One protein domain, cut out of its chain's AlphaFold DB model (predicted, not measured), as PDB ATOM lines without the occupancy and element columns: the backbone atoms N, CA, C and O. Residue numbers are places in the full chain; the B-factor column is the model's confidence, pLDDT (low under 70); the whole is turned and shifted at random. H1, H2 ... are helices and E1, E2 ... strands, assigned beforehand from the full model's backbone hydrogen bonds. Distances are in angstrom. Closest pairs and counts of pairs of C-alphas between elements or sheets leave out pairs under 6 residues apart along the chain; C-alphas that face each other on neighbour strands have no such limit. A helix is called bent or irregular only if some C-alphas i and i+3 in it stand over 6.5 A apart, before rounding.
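Overview. This is residues 450 to 471 and 573 to 662 of the 662 residues of the protein "Exo-alpha-sialidase" of Acidimicrobiales bacterium (UniProt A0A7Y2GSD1). Two strongly twisted sheets of three strands, E1 E2 E3 and E4 E5 E6, sit face to face as a small sandwich, and an arm of two helices, H1 and H2, extends beyond one end of it. The arm lies between E5 and E6 along the chain, and the long link at residues 582 to 602 carries the chain from the first sheet to the second. The printed part has 112 residues, with six named strands and two named helices in the order E1 E2 E3 E4 E5 H1 H2 E6. Both sheets are antiparallel, in the orders E1 E2 E3 and E4 E5 E6, and the class is mixed, helices and strands. The whole is loose, with a radius of gyration of the C-alphas of 16.6 A, and elongated, spanning 52 by 29 by 19 A.

Arrangement. E1, residues 451 to 460, and E2, residues 463 to 471, form a hairpin, with N 456 and O 467 2.8 A apart, within hydrogen-bond range. E3, residues 574 to 581, is antiparallel to E2, with N 466 and O 579 2.8 A apart. Residues 579 to 580 of E3 pair with residues 588 to 589, antiparallel. E4, residues 603 to 608, and E5, residues 612 to 618, form a hairpin, with N 604 and O 616 2.8 A apart. E6, residues 654 to 660, is antiparallel to E5, with N 615 and O 657 2.8 A apart. In the sandwich, two sheets face to face, the strands of one stand at 28 degrees to those of the other; the closest C-alphas of E1 and E4 are those of Gly 460 and Val 608, 4.5 A apart. E3 and E6 are apart. H1, residues 623 to 630, and H2, residues 637 to 650, form a helical hairpin and only just touch, with 3 pairs of C-alphas within 8 A; the closest are those of Leu 625 and Glu 639, 6.0 A. H2 touches H1 with residues 639 to 643 alone, at a steep tilt of 42 degrees, opposite ways. Neither helix is on a sheet. In H2 every O i to N i+4 pair is within hydrogen-bond range; in H1 1 of 4 is, beside 2 of 5 O i to N i+3 pairs.

Along the chain. E1 begins at C-alpha 451 (151.820, 407.939, 337.592) and is 26.8 A long; E2 is 26.3 A and E3 23.2 A. E4 measures 14.1 A and E5 19.5 A. H1 measures 9.4 A and is irregular, with C-alphas 625 and 628 7.7 A apart. H2 begins at C-alpha 637 (134.310, 435.668, 358.467) and is 19.7 A long. E6, 19.8 A, ends at C-alpha 660 (126.264, 399.476, 338.128).

Size, cuts and confidence. The two C-alphas farthest apart, those of Val 585 and Asp 637, are 52.5 A apart. Residues 472 to 572 are cut out, and C-alphas 471 and 573 are 5.8 A apart across the cut. The link E3 to E4, 21 residues, is long. Mean pLDDT of the printed part is 85.5; residues 451 to 453 and 599 to 600 are under 70.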
ATOM      1  N   LEU A 450     147.899 406.768 334.821       74.50
ATOM      2  CA  LEU A 450     148.358 407.603 335.925       74.50
ATOM      3  C   LEU A 450     149.735 407.167 336.457       74.50
ATOM      4  O   LEU A 450     150.087 405.986 336.422       74.50
ATOM      5  N   PHE A 451     150.497 408.129 336.982       62.00
ATOM      6  CA  PHE A 451     151.820 407.939 337.592       62.00
ATOM      7  C   PHE A 451     151.750 407.968 339.127       62.00
ATOM      8  O   PHE A 451     150.849 408.589 339.691       62.00
ATOM      9  N   ASN A 452     152.720 407.321 339.796       61.03
ATOM     10  CA  ASN A 452     152.828 407.230 341.265       61.03
ATOM     11  C   ASN A 452     151.507 406.840 341.935       61.03
ATOM     12  O   ASN A 452     151.024 407.492 342.859       61.03
ATOM     13  N   THR A 453     150.884 405.793 341.408       66.75
ATOM     14  CA  THR A 453     149.524 405.438 341.783       66.75
ATOM     15  C   THR A 453     149.477 404.547 343.006       66.75
ATOM     16  O   THR A 453     150.230 403.576 343.104       66.75
ATOM     17  N   TYR A 454     148.498 404.797 343.870       70.31
ATOM     18  CA  TYR A 454     148.158 403.895 344.959       70.31
ATOM     19  C   TYR A 454     146.790 403.280 344.662       70.31
ATOM     20  O   TYR A 454     145.781 403.930 344.920       70.31
ATOM     21  N   PRO A 455     146.730 402.072 344.062       80.19
ATOM     22  CA  PRO A 455     145.454 401.409 343.859       80.19
ATOM     23  C   PRO A 455     144.862 401.021 345.216       80.19
ATOM     24  O   PRO A 455     145.442 400.214 345.944       80.19
ATOM     25  N   GLU A 456     143.704 401.584 345.528       86.69
ATOM     26  CA  GLU A 456     142.818 401.110 346.584       86.69
ATOM     27  C   GLU A 456     141.917 400.035 346.001       86.69
ATOM     28  O   GLU A 456     141.320 400.217 344.939       86.69
ATOM     29  N   VAL A 457     141.826 398.893 346.667       85.56
ATOM     30  CA  VAL A 457     141.117 397.740 346.122       85.56
ATOM     31  C   VAL A 457     140.058 397.300 347.110       85.56
ATOM     32  O   VAL A 457     140.321 397.147 348.299       85.56
ATOM     33  N   MET A 458     138.858 397.072 346.593       86.81
ATOM     34  CA  MET A 458     137.763 396.464 347.329       86.81
ATOM     35  C   MET A 458     137.256 395.258 346.563       86.81
ATOM     36  O   MET A 458     137.351 395.158 345.336       86.81
ATOM     37  N   SER A 459     136.698 394.329 347.310       85.56
ATOM     38  CA  SER A 459     136.273 393.049 346.802       85.56
ATOM     39  C   SER A 459     134.876 392.710 347.306       85.56
ATOM     40  O   SER A 459     134.462 393.138 348.382       85.56
ATOM     41  N   GLY A 460     134.130 391.956 346.507       83.62
ATOM     42  CA  GLY A 460     132.768 391.552 346.835       83.62
ATOM     43  C   GLY A 460     132.243 390.472 345.897       83.62
ATOM     44  O   GLY A 460     133.023 389.890 345.137       83.62
ATOM     45  N   PRO A 461     130.938 390.162 345.948       81.50
ATOM     46  CA  PRO A 461     130.353 389.072 345.171       81.50
ATOM     47  C   PRO A 461     130.497 389.235 343.655       81.50
ATOM     48  O   PRO A 461     130.744 388.247 342.964       81.50
ATOM     49  N   ALA A 462     130.393 390.463 343.134       86.81
ATOM     50  CA  ALA A 462     130.572 390.748 341.711       86.81
ATOM     51  C   ALA A 462     132.024 390.586 341.232       86.81
ATOM     52  O   ALA A 462     132.255 390.508 340.026       86.81
ATOM     53  N   GLY A 463     133.008 390.577 342.135       88.94
ATOM     54  CA  GLY A 463     134.431 390.540 341.804       88.94
ATOM     55  C   GLY A 463     135.231 391.607 342.547       88.94
ATOM     56  O   GLY A 463     135.074 391.797 343.754       88.94
ATOM     57  N   LEU A 464     136.118 392.281 341.821       89.44
ATOM     58  CA  LEU A 464     137.066 393.259 342.339       89.44
ATOM     59  C   LEU A 464     136.838 394.631 341.714       89.44
ATOM     60  O   LEU A 464     136.590 394.756 340.515       89.44
ATOM     61  N   VAL A 465     137.015 395.661 342.528       91.88
ATOM     62  CA  VAL A 465     137.117 397.050 342.094       91.88
ATOM     63  C   VAL A 465     138.459 397.592 342.554       91.88
ATOM     64  O   VAL A 465     138.834 397.420 343.709       91.88
ATOM     65  N   ALA A 466     139.172 398.253 341.650       91.06
ATOM     66  CA  ALA A 466     140.400 398.972 341.941       91.06
ATOM     67  C   ALA A 466     140.200 400.449 341.605       91.06
ATOM     68  O   ALA A 466     139.850 400.791 340.475       91.06
ATOM     69  N   VAL A 467     140.432 401.321 342.576       90.56
ATOM     70  CA  VAL A 467     140.468 402.765 342.388       90.56
ATOM     71  C   VAL A 467     141.917 403.202 342.373       90.56
ATOM     72  O   VAL A 467     142.645 403.037 343.344       90.56
ATOM     73  N   VAL A 468     142.349 403.731 341.239       88.19
ATOM     74  CA  VAL A 468     143.711 404.182 341.008       88.19
ATOM     75  C   VAL A 468     143.711 405.699 341.105       88.19
ATOM     76  O   VAL A 468     143.271 406.381 340.182       88.19
ATOM     77  N   ASN A 469     144.191 406.215 342.232       85.19
ATOM     78  CA  ASN A 469     144.429 407.640 342.436       85.19
ATOM     79  C   ASN A 469     145.896 407.944 342.093       85.19
ATOM     80  O   ASN A 469     146.796 407.220 342.529       85.19
ATOM     81  N   GLY A 470     146.152 408.976 341.286       82.69
ATOM     82  CA  GLY A 470     147.513 409.350 340.893       82.69
ATOM     83  C   GLY A 470     147.585 410.601 340.024       82.69
ATOM     84  O   GLY A 470     146.569 411.225 339.728       82.69
ATOM     85  N   ALA A 471     148.799 410.968 339.616       77.81
ATOM     86  CA  ALA A 471     149.040 412.145 338.783       77.81
ATOM     87  C   ALA A 471     148.852 411.822 337.289       77.81
ATOM     88  O   ALA A 471     149.278 410.762 336.819       77.81
ATOM     89  N   GLU A 573     148.087 417.775 338.388       76.94
ATOM     90  CA  GLU A 573     146.710 417.381 338.109       76.94
ATOM     91  C   GLU A 573     146.534 415.931 338.581       76.94
ATOM     92  O   GLU A 573     147.043 414.990 337.959       76.94
ATOM     93  N   TYR A 574     145.852 415.759 339.712       78.06
ATOM     94  CA  TYR A 574     145.429 414.454 340.194       78.06
ATOM     95  C   TYR A 574     144.204 413.993 339.417       78.06
ATOM     96  O   TYR A 574     143.306 414.766 339.079       78.06
ATOM     97  N   ALA A 575     144.170 412.700 339.131       85.06
ATOM     98  CA  ALA A 575     143.014 412.050 338.559       85.06
ATOM     99  C   ALA A 575     142.766 410.712 339.245       85.06
ATOM    100  O   ALA A 575     143.653 410.086 339.832       85.06
ATOM    101  N   THR A 576     141.523 410.273 339.112       89.56
ATOM    102  CA  THR A 576     141.064 408.974 339.570       89.56
ATOM    103  C   THR A 576     140.645 408.148 338.363       89.56
ATOM    104  O   THR A 576     139.831 408.579 337.543       89.56
ATOM    105  N   GLU A 577     141.169 406.932 338.268       91.44
ATOM    106  CA  GLU A 577     140.699 405.919 337.330       91.44
ATOM    107  C   GLU A 577     140.142 404.730 338.111       91.44
ATOM    108  O   GLU A 577     140.829 404.141 338.941       91.44
ATOM    109  N   VAL A 578     138.889 404.364 337.846       93.62
ATOM    110  CA  VAL A 578     138.252 403.215 338.496       93.62
ATOM    111  C   VAL A 578     138.204 402.053 337.521       93.62
ATOM    112  O   VAL A 578     137.804 402.211 336.367       93.62
ATOM    113  N   PHE A 579     138.595 400.877 337.989       93.81
ATOM    114  CA  PHE A 579     138.585 399.643 337.227       93.81
ATOM    115  C   PHE A 579     137.775 398.582 337.955       93.81
ATOM    116  O   PHE A 579     137.794 398.485 339.178       93.81
ATOM    117  N   TYR A 580     137.095 397.754 337.181       94.25
ATOM    118  CA  TYR A 580     136.394 396.573 337.647       94.25
ATOM    119  C   TYR A 580     136.969 395.337 336.975       94.25
ATOM    120  O   TYR A 580     137.320 395.361 335.794       94.25
ATOM    121  N   SER A 581     137.022 394.243 337.719       91.25
ATOM    122  CA  SER A 581     137.314 392.935 337.171       91.25
ATOM    123  C   SER A 581     136.508 391.873 337.903       91.25
ATOM    124  O   SER A 581     136.589 391.747 339.121       91.25
ATOM    125  N   ASN A 582     135.752 391.067 337.162       90.00
ATOM    126  CA  ASN A 582     135.068 389.899 337.725       90.00
ATOM    127  C   ASN A 582     136.038 388.755 338.058       90.00
ATOM    128  O   ASN A 582     135.647 387.761 338.668       90.00
ATOM    129  N   ASP A 583     137.275 388.870 337.590       84.69
ATOM    130  CA  ASP A 583     138.194 387.758 337.464       84.69
ATOM    131  C   ASP A 583     139.614 388.153 337.974       84.69
ATOM    132  O   ASP A 583     140.403 387.347 338.443       84.69
ATOM    133  N   GLY A 584     139.926 389.439 338.072       83.06
ATOM    134  CA  GLY A 584     141.213 389.959 338.541       83.06
ATOM    135  C   GLY A 584     142.334 389.873 337.504       83.06
ATOM    136  O   GLY A 584     143.486 390.174 337.827       83.06
ATOM    137  N   VAL A 585     142.040 389.475 336.266       82.88
ATOM    138  CA  VAL A 585     142.987 389.474 335.140       82.88
ATOM    139  C   VAL A 585     142.550 390.450 334.061       82.88
ATOM    140  O   VAL A 585     143.366 391.249 333.603       82.88
ATOM    141  N   GLU A 586     141.286 390.418 333.650       89.38
ATOM    142  CA  GLU A 586     140.735 391.362 332.685       89.38
ATOM    143  C   GLU A 586     140.110 392.549 333.424       89.38
ATOM    144  O   GLU A 586     139.055 392.438 334.047       89.38
ATOM    145  N   TRP A 587     140.772 393.706 333.354       91.19
ATOM    146  CA  TRP A 587     140.314 394.938 333.994       91.19
ATOM    147  C   TRP A 587     139.591 395.840 332.995       91.19
ATOM    148  O   TRP A 587     140.152 396.246 331.973       91.19
ATOM    149  N   LEU A 588     138.342 396.179 333.309       94.44
ATOM    150  CA  LEU A 588     137.541 397.156 332.585       94.44
ATOM    151  C   LEU A 588     137.556 398.487 333.334       94.44
ATOM    152  O   LEU A 588     137.162 398.550 334.492       94.44
ATOM    153  N   ARG A 589     137.942 399.566 332.653       94.56
ATOM    154  CA  ARG A 589     137.770 400.925 333.178       94.56
ATOM    155  C   ARG A 589     136.279 401.269 333.277       94.56
ATOM    156  O   ARG A 589     135.549 401.127 332.296       94.56
ATOM    157  N   LEU A 590     135.844 401.733 334.443       94.81
ATOM    158  CA  LEU A 590     134.506 402.263 334.678       94.81
ATOM    159  C   LEU A 590     134.492 403.759 334.339       94.81
ATOM    160  O   LEU A 590     134.941 404.596 335.118       94.81
ATOM    161  N   ASP A 591     133.974 404.097 333.159       92.12
ATOM    162  CA  ASP A 591     133.855 405.481 332.687       92.12
ATOM    163  C   ASP A 591     132.550 406.139 333.183       92.12
ATOM    164  O   ASP A 591     131.696 406.536 332.383       92.12
ATOM    165  N   ASP A 592     132.376 406.237 334.505       93.44
ATOM    166  CA  ASP A 592     131.238 406.935 335.115       93.44
ATOM    167  C   ASP A 592     131.611 408.391 335.473       93.44
ATOM    168  O   ASP A 592     132.530 408.616 336.265       93.44
ATOM    169  N   PRO A 593     130.909 409.409 334.933       91.12
ATOM    170  CA  PRO A 593     131.165 410.811 335.262       91.12
ATOM    171  C   PRO A 593     131.054 411.156 336.753       91.12
ATOM    172  O   PRO A 593     131.645 412.143 337.179       91.12
ATOM    173  N   ALA A 594     130.305 410.388 337.551       89.31
ATOM    174  CA  ALA A 594     130.205 410.612 338.989       89.31
ATOM    175  C   ALA A 594     131.535 410.326 339.706       89.31
ATOM    176  O   ALA A 594     131.892 411.059 340.633       89.31
ATOM    177  N   LEU A 595     132.289 409.323 339.235       90.31
ATOM    178  CA  LEU A 595     133.595 408.922 339.774       90.31
ATOM    179  C   LEU A 595     134.726 409.886 339.387       90.31
ATOM    180  O   LEU A 595     135.803 409.827 339.967       90.31
ATOM    181  N   MET A 596     134.498 410.775 338.418       86.19
ATOM    182  CA  MET A 596     135.490 411.771 338.021       86.19
ATOM    183  C   MET A 596     135.647 412.815 339.120       86.19
ATOM    184  O   MET A 596     134.667 413.461 339.505       86.19
ATOM    185  N   VAL A 597     136.869 413.013 339.600       80.50
ATOM    186  CA  VAL A 597     137.184 414.067 340.564       80.50
ATOM    187  C   VAL A 597     137.944 415.182 339.860       80.50
ATOM    188  O   VAL A 597     138.821 414.917 339.044       80.50
ATOM    189  N   GLU A 598     137.551 416.426 340.127       70.81
ATOM    190  CA  GLU A 598     138.297 417.610 339.704       70.81
ATOM    191  C   GLU A 598     139.131 418.079 340.910       70.81
ATOM    192  O   GLU A 598     138.632 418.047 342.038       70.81
ATOM    193  N   PHE A 599     140.372 418.519 340.674       68.00
ATOM    194  CA  PHE A 599     141.318 419.011 341.692       68.00
ATOM    195  C   PHE A 599     141.847 417.944 342.674       68.00
ATOM    196  O   PHE A 599     142.544 417.027 342.253       68.00
ATOM    197  N   THR A 600     141.570 418.101 343.974       68.81
ATOM    198  CA  THR A 600     142.230 417.421 345.108       68.81
ATOM    199  C   THR A 600     141.389 416.320 345.746       68.81
ATOM    200  O   THR A 600     141.781 415.715 346.744       68.81
ATOM    201  N   GLY A 601     140.199 416.062 345.211       74.75
ATOM    202  CA  GLY A 601     139.356 415.016 345.760       74.75
ATOM    203  C   GLY A 601     139.858 413.618 345.390       74.75
ATOM    204  O   GLY A 601     140.525 413.421 344.376       74.75
ATOM    205  N   HIS A 602     139.487 412.630 346.198       86.19
ATOM    206  CA  HIS A 602     139.793 411.224 345.950       86.19
ATOM    207  C   HIS A 602     138.513 410.394 345.969       86.19
ATOM    208  O   HIS A 602     137.518 410.763 346.601       86.19
ATOM    209  N   VAL A 603     138.532 409.276 345.248       90.44
ATOM    210  CA  VAL A 603     137.498 408.248 345.361       90.44
ATOM    211  C   VAL A 603     138.103 407.049 346.067       90.44
ATOM    212  O   VAL A 603     139.224 406.652 345.751       90.44
ATOM    213  N   SER A 604     137.326 406.456 346.961       90.62
ATOM    214  CA  SER A 604     137.657 405.217 347.651       90.62
ATOM    215  C   SER A 604     136.506 404.228 347.496       90.62
ATOM    216  O   SER A 604     135.337 404.605 347.654       90.62
ATOM    217  N   PRO A 605     136.777 402.961 347.157       91.44
ATOM    218  CA  PRO A 605     135.735 401.952 347.107       91.44
ATOM    219  C   PRO A 605     135.354 401.544 348.539       91.44
ATOM    220  O   PRO A 605     136.221 401.255 349.358       91.44
ATOM    221  N   ILE A 606     134.057 401.505 348.848       86.69
ATOM    222  CA  ILE A 606     133.555 401.098 350.175       86.69
ATOM    223  C   ILE A 606     132.999 399.680 350.134       86.69
ATOM    224  O   ILE A 606     133.113 398.932 351.101       86.69
ATOM    225  N   ALA A 607     132.336 399.326 349.034       84.69
ATOM    226  CA  ALA A 607     131.602 398.079 348.937       84.69
ATOM    227  C   ALA A 607     131.474 397.626 347.484       84.69
ATOM    228  O   ALA A 607     131.336 398.438 346.570       84.69
ATOM    229  N   VAL A 608     131.465 396.313 347.282       88.56
ATOM    230  CA  VAL A 608     131.149 395.679 346.001       88.56
ATOM    231  C   VAL A 608     130.023 394.685 346.282       88.56
ATOM    232  O   VAL A 608     130.186 393.805 347.122       88.56
ATOM    233  N   GLY A 609     128.866 394.885 345.652       86.50
ATOM    234  CA  GLY A 609     127.683 394.024 345.741       86.50
ATOM    235  C   GLY A 609     127.675 392.946 344.656       86.50
ATOM    236  O   GLY A 609     128.733 392.545 344.172       86.50
ATOM    237  N   ASP A 610     126.486 392.474 344.271       86.19
ATOM    238  CA  ASP A 610     126.301 391.450 343.225       86.19
ATOM    239  C   ASP A 610     126.406 392.007 341.795       86.19
ATOM    240  O   ASP A 610     126.913 391.331 340.898       86.19
ATOM    241  N   ASP A 611     125.917 393.226 341.572       91.75
ATOM    242  CA  ASP A 611     125.849 393.891 340.266       91.75
ATOM    243  C   ASP A 611     126.195 395.385 340.345       91.75
ATOM    244  O   ASP A 611     125.943 396.148 339.413       91.75
ATOM    245  N   GLU A 612     126.801 395.818 341.448       92.06
ATOM    246  CA  GLU A 612     127.120 397.219 341.699       92.06
ATOM    247  C   GLU A 612     128.304 397.399 342.643       92.06
ATOM    248  O   GLU A 612     128.667 396.502 343.403       92.06
ATOM    249  N   ALA A 613     128.884 398.593 342.622       92.12
ATOM    250  CA  ALA A 613     129.874 399.033 343.587       92.12
ATOM    251  C   ALA A 613     129.475 400.380 344.191       92.12
ATOM    252  O   ALA A 613     128.896 401.243 343.523       92.12
ATOM    253  N   VAL A 614     129.804 400.540 345.469       90.19
ATOM    254  CA  VAL A 614     129.603 401.764 346.238       90.19
ATOM    255  C   VAL A 614     130.961 402.374 346.534       90.19
ATOM    256  O   VAL A 614     131.869 401.708 347.036       90.19
ATOM    257  N   PHE A 615     131.076 403.658 346.240       92.38
ATOM    258  CA  PHE A 615     132.270 404.457 346.437       92.38
ATOM    259  C   PHE A 615     131.955 405.631 347.347       92.38
ATOM    260  O   PHE A 615     130.836 406.146 347.340       92.38
ATOM    261  N   VAL A 616     132.961 406.093 348.077       89.50
ATOM    262  CA  VAL A 616     132.962 407.425 348.667       89.50
ATOM    263  C   VAL A 616     133.836 408.302 347.796       89.50
ATOM    264  O   VAL A 616     134.936 407.923 347.408       89.50
ATOM    265  N   LYS A 617     133.325 409.476 347.463       89.75
ATOM    266  CA  LYS A 617     134.062 410.539 346.807       89.75
ATOM    267  C   LYS A 617     134.207 411.675 347.792       89.75
ATOM    268  O   LYS A 617     133.207 412.247 348.225       89.75
ATOM    269  N   HIS A 618     135.443 412.011 348.105       85.69
ATOM    270  CA  HIS A 618     135.773 413.213 348.843       85.69
ATOM    271  C   HIS A 618     135.810 414.362 347.849       85.69
ATOM    272  O   HIS A 618     136.670 414.425 346.974       85.69
ATOM    273  N   VAL A 619     134.821 415.236 347.935       82.94
ATOM    274  CA  VAL A 619     134.750 416.461 347.150       82.94
ATOM    275  C   VAL A 619     135.332 417.559 348.016       82.94
ATOM    276  O   VAL A 619     134.839 417.774 349.116       82.94
ATOM    277  N   GLY A 620     136.377 418.235 347.538       80.38
ATOM    278  CA  GLY A 620     136.876 419.435 348.203       80.38
ATOM    279  C   GLY A 620     135.814 420.543 348.224       80.38
ATOM    280  O   GLY A 620     134.852 420.501 347.441       80.38
ATOM    281  N   PRO A 621     135.956 421.553 349.096       79.12
ATOM    282  CA  PRO A 621     135.101 422.726 349.030       79.12
ATOM    283  C   PRO A 621     135.202 423.381 347.642       79.12
ATOM    284  O   PRO A 621     136.245 423.289 346.992       79.12
ATOM    285  N   PRO A 622     134.133 424.035 347.151       82.50
ATOM    286  CA  PRO A 622     134.193 424.778 345.899       82.50
ATOM    287  C   PRO A 622     135.370 425.758 345.903       82.50
ATOM    288  O   PRO A 622     135.574 426.451 346.900       82.50
ATOM    289  N   ALA A 623     136.109 425.849 344.794       82.38
ATOM    290  CA  ALA A 623     137.281 426.725 344.677       82.38
ATOM    291  C   ALA A 623     136.959 428.193 345.015       82.38
ATOM    292  O   ALA A 623     137.810 428.925 345.509       82.38
ATOM    293  N   GLU A 624     135.710 428.627 344.822       83.75
ATOM    294  CA  GLU A 624     135.269 429.968 345.203       83.75
ATOM    295  C   GLU A 624     135.341 430.234 346.714       83.75
ATOM    296  O   GLU A 624     135.450 431.394 347.107       83.75
ATOM    297  N   LEU A 625     135.290 429.193 347.554       84.62
ATOM    298  CA  LEU A 625     135.491 429.315 349.000       84.62
ATOM    299  C   LEU A 625     136.969 429.511 349.373       84.62
ATOM    300  O   LEU A 625     137.238 430.018 350.455       84.62
ATOM    301  N   PHE A 626     137.898 429.194 348.463       85.31
ATOM    302  CA  PHE A 626     139.348 429.387 348.609       85.31
ATOM    303  C   PHE A 626     139.898 430.543 347.771       85.31
ATOM    304  O   PHE A 626     141.108 430.704 347.636       85.31
ATOM    305  N   ALA A 627     139.034 431.411 347.235       86.38
ATOM    306  CA  ALA A 627     139.477 432.562 346.447       86.38
ATOM    307  C   ALA A 627     140.476 433.462 347.209       86.38
ATOM    308  O   ALA A 627     141.250 434.190 346.593       86.38
ATOM    309  N   PHE A 628     140.471 433.416 348.545       86.50
ATOM    310  CA  PHE A 628     141.420 434.135 349.391       86.50
ATOM    311  C   PHE A 628     142.868 433.634 349.252       86.50
ATOM    312  O   PHE A 628     143.780 434.460 349.257       86.50
ATOM    313  N   GLU A 629     143.082 432.331 349.053       82.44
ATOM    314  CA  GLU A 629     144.413 431.734 348.887       82.44
ATOM    315  C   GLU A 629     145.033 432.154 347.553       82.44
ATOM    316  O   GLU A 629     146.157 432.655 347.516       82.44
ATOM    317  N   GLU A 630     144.263 432.067 346.462       77.25
ATOM    318  CA  GLU A 630     144.699 432.542 345.141       77.25
ATOM    319  C   GLU A 630     145.020 434.047 345.141       77.25
ATOM    320  O   GLU A 630     145.884 434.523 344.397       77.25
ATOM    321  N   GLU A 631     144.314 434.815 345.972       86.31
ATOM    322  CA  GLU A 631     144.510 436.254 346.132       86.31
ATOM    323  C   GLU A 631     145.627 436.614 347.131       86.31
ATOM    324  O   GLU A 631     145.999 437.791 347.208       86.31
ATOM    325  N   GLY A 632     146.176 435.640 347.867       85.00
ATOM    326  CA  GLY A 632     147.191 435.852 348.900       85.00
ATOM    327  C   GLY A 632     146.701 436.741 350.046       85.00
ATOM    328  O   GLY A 632     147.409 437.663 350.462       85.00
ATOM    329  N   ARG A 633     145.462 436.534 350.507       93.75
ATOM    330  CA  ARG A 633     144.843 437.285 351.611       93.75
ATOM    331  C   ARG A 633     144.232 436.349 352.650       93.75
ATOM    332  O   ARG A 633     143.942 435.202 352.353       93.75
ATOM    333  N   GLU A 634     143.943 436.880 353.834       82.81
ATOM    334  CA  GLU A 634     143.170 436.160 354.852       82.81
ATOM    335  C   GLU A 634     141.715 435.911 354.396       82.81
ATOM    336  O   GLU A 634     141.129 436.747 353.675       82.81
ATOM    337  N   PRO A 635     141.108 434.785 354.818       89.00
ATOM    338  CA  PRO A 635     139.692 434.537 354.607       89.00
ATOM    339  C   PRO A 635     138.853 435.520 355.429       89.00
ATOM    340  O   PRO A 635     139.211 435.946 356.525       89.00
ATOM    341  N   THR A 636     137.704 435.906 354.894       92.12
ATOM    342  CA  THR A 636     136.720 436.702 355.632       92.12
ATOM    343  C   THR A 636     135.869 435.813 356.545       92.12
ATOM    344  O   THR A 636     135.660 434.640 356.244       92.12
ATOM    345  N   ASP A 637     135.274 436.381 357.604       91.25
ATOM    346  CA  ASP A 637     134.310 435.668 358.467       91.25
ATOM    347  C   ASP A 637     133.175 434.990 357.668       91.25
ATOM    348  O   ASP A 637     132.641 433.964 358.078       91.25
ATOM    349  N   GLU A 638     132.774 435.577 356.532       92.81
ATOM    350  CA  GLU A 638     131.736 435.023 355.653       92.81
ATOM    351  C   GLU A 638     132.236 433.796 354.875       92.81
ATOM    352  O   GLU A 638     131.485 432.836 354.726       92.81
ATOM    353  N   GLU A 639     133.494 433.801 354.424       88.81
ATOM    354  CA  GLU A 639     134.136 432.655 353.761       88.81
ATOM    355  C   GLU A 639     134.380 431.509 354.750       88.81
ATOM    356  O   GLU A 639     134.034 430.371 354.442       88.81
ATOM    357  N   LEU A 640     134.855 431.805 355.968       89.81
ATOM    358  CA  LEU A 640     135.010 430.809 357.037       89.81
ATOM    359  C   LEU A 640     133.666 430.186 357.433       89.81
ATOM    360  O   LEU A 640     133.538 428.966 357.491       89.81
ATOM    361  N   ALA A 641     132.630 431.006 357.635       89.69
ATOM    362  CA  ALA A 641     131.293 430.501 357.941       89.69
ATOM    363  C   ALA A 641     130.701 429.676 356.784       89.69
ATOM    364  O   ALA A 641     129.939 428.738 357.021       89.69
ATOM    365  N   ALA A 642     131.026 430.014 355.532       89.31
ATOM    366  CA  ALA A 642     130.602 429.246 354.366       89.31
ATOM    367  C   ALA A 642     131.334 427.898 354.260       89.31
ATOM    368  O   ALA A 642     130.687 426.906 353.922       89.31
ATOM    369  N   LEU A 643     132.631 427.847 354.586       85.56
ATOM    370  CA  LEU A 643     133.409 426.608 354.697       85.56
ATOM    371  C   LEU A 643     132.844 425.702 355.796       85.56
ATOM    372  O   LEU A 643     132.476 424.567 355.508       85.56
ATOM    373  N   GLU A 644     132.642 426.228 357.005       85.56
ATOM    374  CA  GLU A 644     132.058 425.478 358.128       85.56
ATOM    375  C   GLU A 644     130.649 424.960 357.780       85.56
ATOM    376  O   GLU A 644     130.289 423.805 358.026       85.56
ATOM    377  N   GLN A 645     129.827 425.801 357.141       85.56
ATOM    378  CA  GLN A 645     128.501 425.400 356.682       85.56
ATOM    379  C   GLN A 645     128.567 424.312 355.605       85.56
ATOM    380  O   GLN A 645     127.725 423.409 355.608       85.56
ATOM    381  N   TRP A 646     129.525 424.396 354.683       86.25
ATOM    382  CA  TRP A 646     129.745 423.382 353.661       86.25
ATOM    383  C   TRP A 646     130.182 422.054 354.294       86.25
ATOM    384  O   TRP A 646     129.580 421.026 353.978       86.25
ATOM    385  N   GLU A 647     131.122 422.064 355.242       81.12
ATOM    386  CA  GLU A 647     131.576 420.869 355.966       81.12
ATOM    387  C   GLU A 647     130.420 420.199 356.711       81.12
ATOM    388  O   GLU A 647     130.184 419.000 356.550       81.12
ATOM    389  N   MET A 648     129.618 420.976 357.448       76.19
ATOM    390  CA  MET A 648     128.443 420.457 358.153       76.19
ATOM    391  C   MET A 648     127.393 419.858 357.207       76.19
ATOM    392  O   MET A 648     126.734 418.879 357.554       76.19
ATOM    393  N   GLN A 649     127.190 420.454 356.029       76.56
ATOM    394  CA  GLN A 649     126.183 419.992 355.066       76.56
ATOM    395  C   GLN A 649     126.620 418.760 354.283       76.56
ATOM    396  O   GLN A 649     125.773 417.957 353.892       76.56
ATOM    397  N   THR A 650     127.917 418.631 354.030       74.19
ATOM    398  CA  THR A 650     128.491 417.556 353.216       74.19
ATOM    399  C   THR A 650     129.101 416.435 354.054       74.19
ATOM    400  O   THR A 650     129.566 415.452 353.489       74.19
ATOM    401  N   GLY A 651     129.102 416.569 355.386       74.31
ATOM    402  CA  GLY A 651     129.800 415.640 356.271       74.31
ATOM    403  C   GLY A 651     131.307 415.641 356.011       74.31
ATOM    404  O   GLY A 651     131.906 414.575 355.960       74.31
ATOM    405  N   GLY A 652     131.897 416.815 355.764       76.62
ATOM    406  CA  GLY A 652     133.308 416.951 355.386       76.62
ATOM    407  C   GLY A 652     133.597 416.566 353.930       76.62
ATOM    408  O   GLY A 652     134.610 415.939 353.640       76.62
ATOM    409  N   GLY A 653     132.688 416.888 353.006       79.19
ATOM    410  CA  GLY A 653     132.885 416.678 351.569       79.19
ATOM    411  C   GLY A 653     132.586 415.268 351.064       79.19
ATOM    412  O   GLY A 653     132.848 414.980 349.898       79.19
ATOM    413  N   MET A 654     132.029 414.378 351.885       82.44
ATOM    414  CA  MET A 654     131.802 412.986 351.493       82.44
ATOM    415  C   MET A 654     130.529 412.819 350.652       82.44
ATOM    416  O   MET A 654     129.419 413.152 351.068       82.44
ATOM    417  N   GLN A 655     130.676 412.242 349.461       85.81
ATOM    418  CA  GLN A 655     129.572 411.864 348.580       85.81
ATOM    419  C   GLN A 655     129.606 410.365 348.297       85.81
ATOM    420  O   GLN A 655     130.594 409.849 347.785       85.81
ATOM    421  N   TYR A 656     128.506 409.670 348.574       85.44
ATOM    422  CA  TYR A 656     128.370 408.256 348.231       85.44
ATOM    423  C   TYR A 656     127.898 408.105 346.787       85.44
ATOM    424  O   TYR A 656     126.894 408.698 346.382       85.44
ATOM    425  N   ILE A 657     128.618 407.300 346.012       91.25
ATOM    426  CA  ILE A 657     128.352 407.048 344.597       91.25
ATOM    427  C   ILE A 657     128.086 405.566 344.419       91.25
ATOM    428  O   ILE A 657     128.854 404.728 344.878       91.25
ATOM    429  N   ARG A 658     127.010 405.252 343.707       91.81
ATOM    430  CA  ARG A 658     126.635 403.891 343.339       91.81
ATOM    431  C   ARG A 658     126.790 403.728 341.836       91.81
ATOM    432  O   ARG A 658     126.271 404.550 341.083       91.81
ATOM    433  N   VAL A 659     127.501 402.687 341.423       94.44
ATOM    434  CA  VAL A 659     127.818 402.412 340.019       94.44
ATOM    435  C   VAL A 659     127.408 400.984 339.699       94.44
ATOM    436  O   VAL A 659     127.819 400.059 340.395       94.44
ATOM    437  N   GLU A 660     126.609 400.805 338.649       94.56
ATOM    438  CA  GLU A 660     126.264 399.476 338.128       94.56
ATOM    439  C   GLU A 660     127.506 398.829 337.491       94.56
ATOM    440  O   GLU A 660     128.224 399.461 336.711       94.56
ATOM    441  N   LEU A 661     127.757 397.562 337.820       94.06
ATOM    442  CA  LEU A 661     128.858 396.771 337.279       94.06
ATOM    443  C   LEU A 661     128.408 396.011 336.007       94.06
ATOM    444  O   LEU A 661     127.239 395.639 335.887       94.06
ATOM    445  N   PRO A 662     129.310 395.838 335.020       90.38
ATOM    446  CA  PRO A 662     129.003 395.369 333.658       90.38
ATOM    447  C   PRO A 662     128.693 393.872 333.494       90.38
ATOM    448  O   PRO A 662     129.191 393.044 334.288       90.38
TER     449      PRO A 662